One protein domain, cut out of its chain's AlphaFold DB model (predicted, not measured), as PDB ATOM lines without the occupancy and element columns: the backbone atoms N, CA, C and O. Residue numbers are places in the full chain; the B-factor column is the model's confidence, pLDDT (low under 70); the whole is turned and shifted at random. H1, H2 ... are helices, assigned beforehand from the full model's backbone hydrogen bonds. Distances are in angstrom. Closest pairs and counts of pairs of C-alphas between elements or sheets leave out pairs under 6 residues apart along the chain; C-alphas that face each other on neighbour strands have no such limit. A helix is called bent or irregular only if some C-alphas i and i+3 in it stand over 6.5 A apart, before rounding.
ATOM      1  N   ASP A  29     142.586 168.776 183.616       87.00
ATOM      2  CA  ASP A  29     142.693 167.379 184.057       87.00
ATOM      3  C   ASP A  29     144.135 166.979 184.415       87.00
ATOM      4  O   ASP A  29     144.361 165.870 184.880       87.00
ATOM      5  N   PHE A  30     145.109 167.880 184.229       83.75
ATOM      6  CA  PHE A  30     146.538 167.691 184.535       83.75
ATOM      7  C   PHE A  30     147.223 166.512 183.818       83.75
ATOM      8  O   PHE A  30     148.372 166.199 184.123       83.75
ATOM      9  N   ALA A  31     146.558 165.888 182.843       79.31
ATOM     10  CA  ALA A  31     147.121 164.801 182.060       79.31
ATOM     11  C   ALA A  31     148.310 165.255 181.198       79.31
ATOM     12  O   ALA A  31     148.324 166.363 180.644       79.31
ATOM     13  N   VAL A  32     149.280 164.357 181.055       77.25
ATOM     14  CA  VAL A  32     150.445 164.475 180.169       77.25
ATOM     15  C   VAL A  32     150.254 163.571 178.936       77.25
ATOM     16  O   VAL A  32     149.498 162.604 179.019       77.25
ATOM     17  N   PRO A  33     150.842 163.892 177.767       81.56
ATOM     18  CA  PRO A  33     151.595 165.115 177.466       81.56
ATOM     19  C   PRO A  33     150.688 166.352 177.349       81.56
ATOM     20  O   PRO A  33     151.159 167.475 177.481       81.56
ATOM     21  N   ALA A  34     149.381 166.154 177.149       88.69
ATOM     22  CA  ALA A  34     148.403 167.227 177.044       88.69
ATOM     23  C   ALA A  34     147.106 166.917 177.805       88.69
ATOM     24  O   ALA A  34     146.542 165.817 177.731       88.69
ATOM     25  N   CYS A  35     146.585 167.949 178.469       90.50
ATOM     26  CA  CYS A  35     145.277 167.926 179.110       90.50
ATOM     27  C   CYS A  35     144.174 167.679 178.058       90.50
ATOM     28  O   CYS A  35     144.296 168.122 176.909       90.50
ATOM     29  N   LEU A  36     143.102 166.976 178.428       87.75
ATOM     30  CA  LEU A  36     142.049 166.489 177.531       87.75
ATOM     31  C   LEU A  36     141.480 167.618 176.668       87.75
ATOM     32  O   LEU A  36     141.379 167.482 175.452       87.75
ATOM     33  N   ARG A  37     141.212 168.782 177.278       91.94
ATOM     34  CA  ARG A  37     140.739 169.981 176.567       91.94
ATOM     35  C   ARG A  37     141.724 170.459 175.496       91.94
ATOM     36  O   ARG A  37     141.291 170.902 174.435       91.94
ATOM     37  N   CYS A  38     143.022 170.462 175.786       93.38
ATOM     38  CA  CYS A  38     144.028 170.938 174.836       93.38
ATOM     39  C   CYS A  38     144.234 169.921 173.709       93.38
ATOM     40  O   CYS A  38     144.268 170.316 172.550       93.38
ATOM     41  N   SER A  39     144.237 168.626 174.036       90.88
ATOM     42  CA  SER A  39     144.304 167.534 173.060       90.88
ATOM     43  C   SER A  39     143.092 167.527 172.109       90.88
ATOM     44  O   SER A  39     143.250 167.608 170.893       90.88
ATOM     45  N   GLN A  40     141.864 167.583 172.638       87.44
ATOM     46  CA  GLN A  40     140.630 167.617 171.835       87.44
ATOM     47  C   GLN A  40     140.490 168.859 170.941       87.44
ATOM     48  O   GLN A  40     139.771 168.812 169.942       87.44
ATOM     49  N   ARG A  41     141.135 169.977 171.300       87.94
ATOM     50  CA  ARG A  41     141.091 171.238 170.537       87.94
ATOM     51  C   ARG A  41     142.381 171.534 169.762       87.94
ATOM     52  O   ARG A  41     142.469 172.613 169.193       87.94
ATOM     53  N   GLN A  42     143.352 170.614 169.765       84.94
ATOM     54  CA  GLN A  42     144.676 170.770 169.140       84.94
ATOM     55  C   GLN A  42     145.375 172.091 169.537       84.94
ATOM     56  O   GLN A  42     145.931 172.806 168.711       84.94
ATOM     57  N   ILE A  43     145.324 172.435 170.830       90.50
ATOM     58  CA  ILE A  43     145.975 173.624 171.402       90.50
ATOM     59  C   ILE A  43     147.254 173.183 172.119       90.50
ATOM     60  O   ILE A  43     147.227 172.205 172.869       90.50
ATOM     61  N   GLN A  44     148.348 173.933 171.955       91.38
ATOM     62  CA  GLN A  44     149.603 173.702 172.676       91.38
ATOM     63  C   GLN A  44     149.361 173.630 174.195       91.38
ATOM     64  O   GLN A  44     148.815 174.551 174.809       91.38
ATOM     65  N   CYS A  45     149.752 172.506 174.800       91.56
ATOM     66  CA  CYS A  45     149.540 172.233 176.215       91.56
ATOM     67  C   CYS A  45     150.869 172.297 176.963       91.56
ATOM     68  O   CYS A  45     151.647 171.352 176.933       91.56
ATOM     69  N   GLU A  46     151.125 173.417 177.631       91.00
ATOM     70  CA  GLU A  46     152.355 173.625 178.392       91.00
ATOM     71  C   GLU A  46     152.039 173.784 179.881       91.00
ATOM     72  O   GLU A  46     151.182 174.590 180.265       91.00
ATOM     73  N   TYR A  47     152.710 173.005 180.728       87.25
ATOM     74  CA  TYR A  47     152.616 173.126 182.180       87.25
ATOM     75  C   TYR A  47     153.722 174.057 182.690       87.25
ATOM     76  O   TYR A  47     154.881 173.858 182.336       87.25
ATOM     77  N   PRO A  48     153.404 175.066 183.522       78.56
ATOM     78  CA  PRO A  48     154.393 176.040 183.962       78.56
ATOM     79  C   PRO A  48     155.420 175.400 184.904       78.56
ATOM     80  O   PRO A  48     155.147 175.187 186.091       78.56
ATOM     81  N   SER A  49     156.617 175.146 184.376       64.88
ATOM     82  CA  SER A  49     157.814 174.780 185.134       64.88
ATOM     83  C   SER A  49     158.054 175.767 186.282       64.88
ATOM     84  O   SER A  49     157.838 176.972 186.132       64.88
ATOM     85  N   ALA A 154     145.592 156.360 172.375       74.06
ATOM     86  CA  ALA A 154     146.789 155.834 171.721       74.06
ATOM     87  C   ALA A 154     147.977 156.808 171.814       74.06
ATOM     88  O   ALA A 154     149.067 156.412 172.216       74.06
ATOM     89  N   ARG A 155     147.774 158.110 171.551       74.44
ATOM     90  CA  ARG A 155     148.824 159.136 171.714       74.44
ATOM     91  C   ARG A 155     149.296 159.285 173.169       74.44
ATOM     92  O   ARG A 155     150.467 159.583 173.395       74.44
ATOM     93  N   ARG A 156     148.408 159.110 174.157       75.50
ATOM     94  CA  ARG A 156     148.762 159.141 175.592       75.50
ATOM     95  C   ARG A 156     149.536 157.891 176.007       75.50
ATOM     96  O   ARG A 156     150.562 158.032 176.666       75.50
ATOM     97  N   LEU A 157     149.092 156.712 175.575       72.38
ATOM     98  CA  LEU A 157     149.777 155.441 175.799       72.38
ATOM     99  C   LEU A 157     151.175 155.461 175.170       72.38
ATOM    100  O   LEU A 157     152.151 155.201 175.867       72.38
ATOM    101  N   GLN A 158     151.288 155.879 173.905       78.56
ATOM    102  CA  GLN A 158     152.571 156.019 173.219       78.56
ATOM    103  C   GLN A 158     153.502 156.985 173.955       78.56
ATOM    104  O   GLN A 158     154.658 156.655 174.178       78.56
ATOM    105  N   PHE A 159     153.009 158.148 174.403       79.94
ATOM    106  CA  PHE A 159     153.822 159.060 175.211       79.94
ATOM    107  C   PHE A 159     154.300 158.411 176.519       79.94
ATOM    108  O   PHE A 159     155.455 158.601 176.894       79.94
ATOM    109  N   SER A 160     153.447 157.646 177.207       71.44
ATOM    110  CA  SER A 160     153.850 156.920 178.414       71.44
ATOM    111  C   SER A 160     154.927 155.877 178.128       71.44
ATOM    112  O   SER A 160     155.945 155.881 178.818       71.44
ATOM    113  N   LEU A 161     154.760 155.054 177.089       76.06
ATOM    114  CA  LEU A 161     155.768 154.084 176.647       76.06
ATOM    115  C   LEU A 161     157.094 154.783 176.310       76.06
ATOM    116  O   LEU A 161     158.138 154.410 176.837       76.06
ATOM    117  N   ASP A 162     157.043 155.864 175.531       81.12
ATOM    118  CA  ASP A 162     158.188 156.707 175.184       81.12
ATOM    119  C   ASP A 162     158.936 157.253 176.411       81.12
ATOM    120  O   ASP A 162     160.167 157.306 176.403       81.12
ATOM    121  N   GLN A 163     158.221 157.729 177.440       78.62
ATOM    122  CA  GLN A 163     158.852 158.236 178.664       78.62
ATOM    123  C   GLN A 163     159.485 157.105 179.470       78.62
ATOM    124  O   GLN A 163     160.607 157.268 179.950       78.62
ATOM    125  N   ILE A 164     158.797 155.968 179.596       74.31
ATOM    126  CA  ILE A 164     159.298 154.840 180.378       74.31
ATOM    127  C   ILE A 164     160.518 154.206 179.696       74.31
ATOM    128  O   ILE A 164     161.541 154.032 180.346       74.31
ATOM    129  N   GLN A 165     160.494 153.967 178.382       72.94
ATOM    130  CA  GLN A 165     161.650 153.434 177.643       72.94
ATOM    131  C   GLN A 165     162.883 154.351 177.724       72.94
ATOM    132  O   GLN A 165     164.020 153.883 177.783       72.94
ATOM    133  N   LYS A 166     162.681 155.676 177.763       76.50
ATOM    134  CA  LYS A 166     163.773 156.649 177.933       76.50
ATOM    135  C   LYS A 166     164.273 156.725 179.378       76.50
ATOM    136  O   LYS A 166     165.399 157.190 179.582       76.50
ATOM    137  N   ALA A 167     163.490 156.291 180.367       70.56
ATOM    138  CA  ALA A 167     163.805 156.488 181.776       70.56
ATOM    139  C   ALA A 167     165.060 155.735 182.249       70.56
ATOM    140  O   ALA A 167     165.933 156.433 182.757       70.56
ATOM    141  N   PRO A 168     165.258 154.414 182.035       66.44
ATOM    142  CA  PRO A 168     166.453 153.710 182.510       66.44
ATOM    143  C   PRO A 168     167.746 154.395 182.053       66.44
ATOM    144  O   PRO A 168     168.541 154.847 182.874       66.44
ATOM    145  N   ARG A 169     167.906 154.610 180.740       69.50
ATOM    146  CA  ARG A 169     169.093 155.271 180.175       69.50
ATOM    147  C   ARG A 169     169.253 156.714 180.654       69.50
ATOM    148  O   ARG A 169     170.363 157.143 180.947       69.50
ATOM    149  N   THR A 170     168.169 157.488 180.706       69.06
ATOM    150  CA  THR A 170     168.263 158.928 181.008       69.06
ATOM    151  C   THR A 170     168.400 159.205 182.501       69.06
ATOM    152  O   THR A 170     169.085 160.155 182.876       69.06
ATOM    153  N   MET A 171     167.761 158.403 183.352       69.38
ATOM    154  CA  MET A 171     167.747 158.586 184.800       69.38
ATOM    155  C   MET A 171     168.915 157.893 185.489       69.38
ATOM    156  O   MET A 171     169.485 158.522 186.369       69.38
ATOM    157  N   ILE A 172     169.330 156.679 185.095       70.88
ATOM    158  CA  ILE A 172     170.505 156.035 185.715       70.88
ATOM    159  C   ILE A 172     171.735 156.929 185.527       70.88
ATOM    160  O   ILE A 172     172.389 157.282 186.502       70.88
ATOM    161  N   ILE A 173     171.978 157.398 184.298       72.62
ATOM    162  CA  ILE A 173     173.065 158.347 184.029       72.62
ATOM    163  C   ILE A 173     172.852 159.621 184.863       72.62
ATOM    164  O   ILE A 173     173.667 159.945 185.715       72.62
ATOM    165  N   ARG A 174     171.731 160.336 184.707       73.75
ATOM    166  CA  ARG A 174     171.589 161.659 185.345       73.75
ATOM    167  C   ARG A 174     171.535 161.644 186.872       73.75
ATOM    168  O   ARG A 174     171.940 162.633 187.466       73.75
ATOM    169  N   LEU A 175     170.995 160.604 187.504       76.38
ATOM    170  CA  LEU A 175     170.808 160.563 188.958       76.38
ATOM    171  C   LEU A 175     172.062 160.089 189.709       76.38
ATOM    172  O   LEU A 175     172.216 160.471 190.872       76.38
ATOM    173  N   PHE A 176     172.948 159.324 189.057       73.94
ATOM    174  CA  PHE A 176     174.127 158.712 189.686       73.94
ATOM    175  C   PHE A 176     175.493 159.230 189.174       73.94
ATOM    176  O   PHE A 176     176.495 158.990 189.836       73.94
ATOM    177  N   ASP A 177     175.553 160.021 188.094       74.50
ATOM    178  CA  ASP A 177     176.774 160.630 187.499       74.50
ATOM    179  C   ASP A 177     177.487 161.696 188.379       74.50
ATOM    180  O   ASP A 177     178.277 162.499 187.895       74.50
ATOM    181  N   GLY A 178     177.188 161.784 189.682       71.94
ATOM    182  CA  GLY A 178     177.780 162.753 190.630       71.94
ATOM    183  C   GLY A 178     177.449 164.238 190.375       71.94
ATOM    184  O   GLY A 178     177.503 165.066 191.285       71.94
ATOM    185  N   ASN A 179     177.049 164.594 189.156       84.62
ATOM    186  CA  ASN A 179     176.750 165.946 188.722       84.62
ATOM    187  C   ASN A 179     175.398 166.430 189.276       84.62
ATOM    188  O   ASN A 179     174.325 166.026 188.823       84.62
ATOM    189  N   ILE A 180     175.452 167.376 190.218       84.06
ATOM    190  CA  ILE A 180     174.281 167.966 190.889       84.06
ATOM    191  C   ILE A 180     173.262 168.537 189.884       84.06
ATOM    192  O   ILE A 180     172.053 168.402 190.079       84.06
ATOM    193  N   SER A 181     173.719 169.143 188.780       83.75
ATOM    194  CA  SER A 181     172.823 169.705 187.755       83.75
ATOM    195  C   SER A 181     172.134 168.625 186.922       83.75
ATOM    196  O   SER A 181     170.950 168.764 186.599       83.75
ATOM    197  N   ALA A 182     172.851 167.542 186.609       81.12
ATOM    198  CA  ALA A 182     172.280 166.373 185.946       81.12
ATOM    199  C   ALA A 182     171.224 165.716 186.845       81.12
ATOM    200  O   ALA A 182     170.081 165.540 186.412       81.12
ATOM    201  N   ARG A 183     171.556 165.492 188.122       83.69
ATOM    202  CA  ARG A 183     170.658 164.907 189.121       83.69
ATOM    203  C   ARG A 183     169.398 165.740 189.316       83.69
ATOM    204  O   ARG A 183     168.300 165.221 189.137       83.69
ATOM    205  N   ALA A 184     169.534 167.048 189.532       82.88
ATOM    206  CA  ALA A 184     168.393 167.956 189.630       82.88
ATOM    207  C   ALA A 184     167.541 167.993 188.342       82.88
ATOM    208  O   ALA A 184     166.350 168.301 188.394       82.88
ATOM    209  N   SER A 185     168.114 167.686 187.170       82.69
ATOM    210  CA  SER A 185     167.342 167.516 185.935       82.69
ATOM    211  C   SER A 185     166.644 166.156 185.837       82.69
ATOM    212  O   SER A 185     165.572 166.097 185.235       82.69
ATOM    213  N   GLY A 186     167.221 165.085 186.387       82.50
ATOM    214  CA  GLY A 186     166.587 163.767 186.478       82.50
ATOM    215  C   GLY A 186     165.427 163.766 187.476       82.50
ATOM    216  O   GLY A 186     164.321 163.356 187.128       82.50
ATOM    217  N   GLU A 187     165.624 164.352 188.658       84.44
ATOM    218  CA  GLU A 187     164.599 164.508 189.701       84.44
ATOM    219  C   GLU A 187     163.334 165.210 189.167       84.44
ATOM    220  O   GLU A 187     162.212 164.803 189.458       84.44
ATOM    221  N   ARG A 188     163.485 166.213 188.286       83.88
ATOM    222  CA  ARG A 188     162.351 166.897 187.624       83.88
ATOM    223  C   ARG A 188     161.525 165.998 186.697       83.88
ATOM    224  O   ARG A 188     160.379 166.339 186.418       83.88
ATOM    225  N   THR A 189     162.086 164.894 186.204       82.88
ATOM    226  CA  THR A 189     161.379 163.943 185.327       82.88
ATOM    227  C   THR A 189     160.637 162.839 186.084       82.88
ATOM    228  O   THR A 189     159.721 162.247 185.515       82.88
ATOM    229  N   ILE A 190     160.931 162.627 187.373       82.12
ATOM    230  CA  ILE A 190     160.270 161.613 188.216       82.12
ATOM    231  C   ILE A 190     158.730 161.732 188.206       82.12
ATOM    232  O   ILE A 190     158.083 160.735 187.896       82.12
ATOM    233  N   PRO A 191     158.103 162.912 188.409       79.62
ATOM    234  CA  PRO A 191     156.637 163.008 188.430       79.62
ATOM    235  C   PRO A 191     155.970 162.721 187.076       79.62
ATOM    236  O   PRO A 191     154.786 162.375 187.022       79.62
ATOM    237  N   ILE A 192     156.708 162.899 185.973       81.62
ATOM    238  CA  ILE A 192     156.241 162.548 184.627       81.62
ATOM    239  C   ILE A 192     156.271 161.028 184.486       81.62
ATOM    240  O   ILE A 192     155.255 160.454 184.109       81.62
ATOM    241  N   LEU A 193     157.381 160.387 184.868       83.19
ATOM    242  CA  LEU A 193     157.523 158.933 184.844       83.19
ATOM    243  C   LEU A 193     156.478 158.232 185.723       83.19
ATOM    244  O   LEU A 193     155.816 157.319 185.246       83.19
ATOM    245  N   GLU A 194     156.259 158.705 186.953       80.50
ATOM    246  CA  GLU A 194     155.193 158.220 187.847       80.50
ATOM    247  C   GLU A 194     153.813 158.289 187.175       80.50
ATOM    248  O   GLU A 194     153.058 157.319 187.173       80.50
ATOM    249  N   THR A 195     153.484 159.433 186.564       77.38
ATOM    250  CA  THR A 195     152.190 159.629 185.892       77.38
ATOM    251  C   THR A 195     152.069 158.754 184.637       77.38
ATOM    252  O   THR A 195     150.986 158.246 184.350       77.38
ATOM    253  N   SER A 196     153.166 158.546 183.906       82.50
ATOM    254  CA  SER A 196     153.218 157.669 182.736       82.50
ATOM    255  C   SER A 196     153.091 156.188 183.101       82.50
ATOM    256  O   SER A 196     152.344 155.480 182.430       82.50
ATOM    257  N   ALA A 197     153.731 155.740 184.184       82.62
ATOM    258  CA  ALA A 197     153.598 154.384 184.712       82.62
ATOM    259  C   ALA A 197     152.162 154.104 185.176       82.62
ATOM    260  O   ALA A 197     151.558 153.136 184.734       82.62
ATOM    261  N   ILE A 198     151.556 155.003 185.962       78.94
ATOM    262  CA  ILE A 198     150.140 154.890 186.362       78.94
ATOM    263  C   ILE A 198     149.209 154.888 185.134       78.94
ATOM    264  O   ILE A 198     148.207 154.178 185.114       78.94
ATOM    265  N   GLY A 199     149.542 155.656 184.090       78.50
ATOM    266  CA  GLY A 199     148.795 155.656 182.832       78.50
ATOM    267  C   GLY A 199     148.887 154.336 182.058       78.50
ATOM    268  O   GLY A 199     147.894 153.920 181.475       78.50
ATOM    269  N   LEU A 200     150.049 153.675 182.064       82.38
ATOM    270  CA  LEU A 200     150.233 152.352 181.460       82.38
ATOM    271  C   LEU A 200     149.558 151.250 182.296       82.38
ATOM    272  O   LEU A 200     148.919 150.376 181.720       82.38
ATOM    273  N   LEU A 201     149.627 151.329 183.629       81.88
ATOM    274  CA  LEU A 201     149.047 150.361 184.572       81.88
ATOM    275  C   LEU A 201     147.560 150.070 184.303       81.88
ATOM    276  O   LEU A 201     147.137 148.924 184.382       81.88
ATOM    277  N   ALA A 202     146.785 151.083 183.908       77.38
ATOM    278  CA  ALA A 202     145.363 150.946 183.572       77.38
ATOM    279  C   ALA A 202     145.068 150.107 182.304       77.38
ATOM    280  O   ALA A 202     143.901 149.862 181.996       77.38
ATOM    281  N   HIS A 203     146.097 149.701 181.554       81.12
ATOM    282  CA  HIS A 203     145.998 148.909 180.323       81.12
ATOM    283  C   HIS A 203     146.691 147.540 180.422       81.12
ATOM    284  O   HIS A 203     146.731 146.805 179.432       81.12
ATOM    285  N   VAL A 204     147.238 147.206 181.594       84.00
ATOM    286  CA  VAL A 204     147.963 145.957 181.832       84.00
ATOM    287  C   VAL A 204     147.075 144.962 182.566       84.00
ATOM    288  O   VAL A 204     146.431 145.294 183.559       84.00
TER     289      VAL A 204
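This is residues 29 to 49 and 154 to 204 of the 346 residues of the protein "Zn(2)-C6 fungal-type domain-containing protein" of Trichoderma harzianum (UniProt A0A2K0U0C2). H3 folds back over one arm of the bent helix H2 and H4 crosses the other, while short H1 sits apart. The printed part has 72 residues, named helices H1 to H4 and no named strand: class all helix. It is flat, 42 by 31 by 14 A, and only just loose, close to compact, with radius of gyration of the C-alphas 13.7 A.

H1, residues 36 to 40, begins at C-alpha (142.049, 166.489, 177.531). H2, residues 154 to 176, one helix by its hydrogen bonds, is bent, with C-alphas 165 and 168 6.8 A apart; its arms are H2a, 154 to 165, 16.2 A long, and H2b, 168 to 176. H3 is residues 180 to 187. H4, residues 190 to 201, 16.3 A long, ends at C-alpha (149.047, 150.361, 184.572).

H2a touches H4 at a steep tilt of 56 degrees, closest C-alphas Ser 160 and Ser 196, 4.4 A. H2b and H3 form a helical hairpin, closest C-alphas Leu 175 and Arg 183, 4.3 A. H1 is apart from H2a, H2b, H3 and H4. Every O i to N i+4 pair is within hydrogen-bond range in H1, H2a, H3 and H4; 4 of 5 in H2b.

The farthest C-alphas, Arg 41 and Gly 178, are 42.7 A apart. Residues 50 to 153 are cut out, C-alphas 49 and 154 being 25.7 A apart. pLDDT is under 70 at residues 49 and 168 to 171.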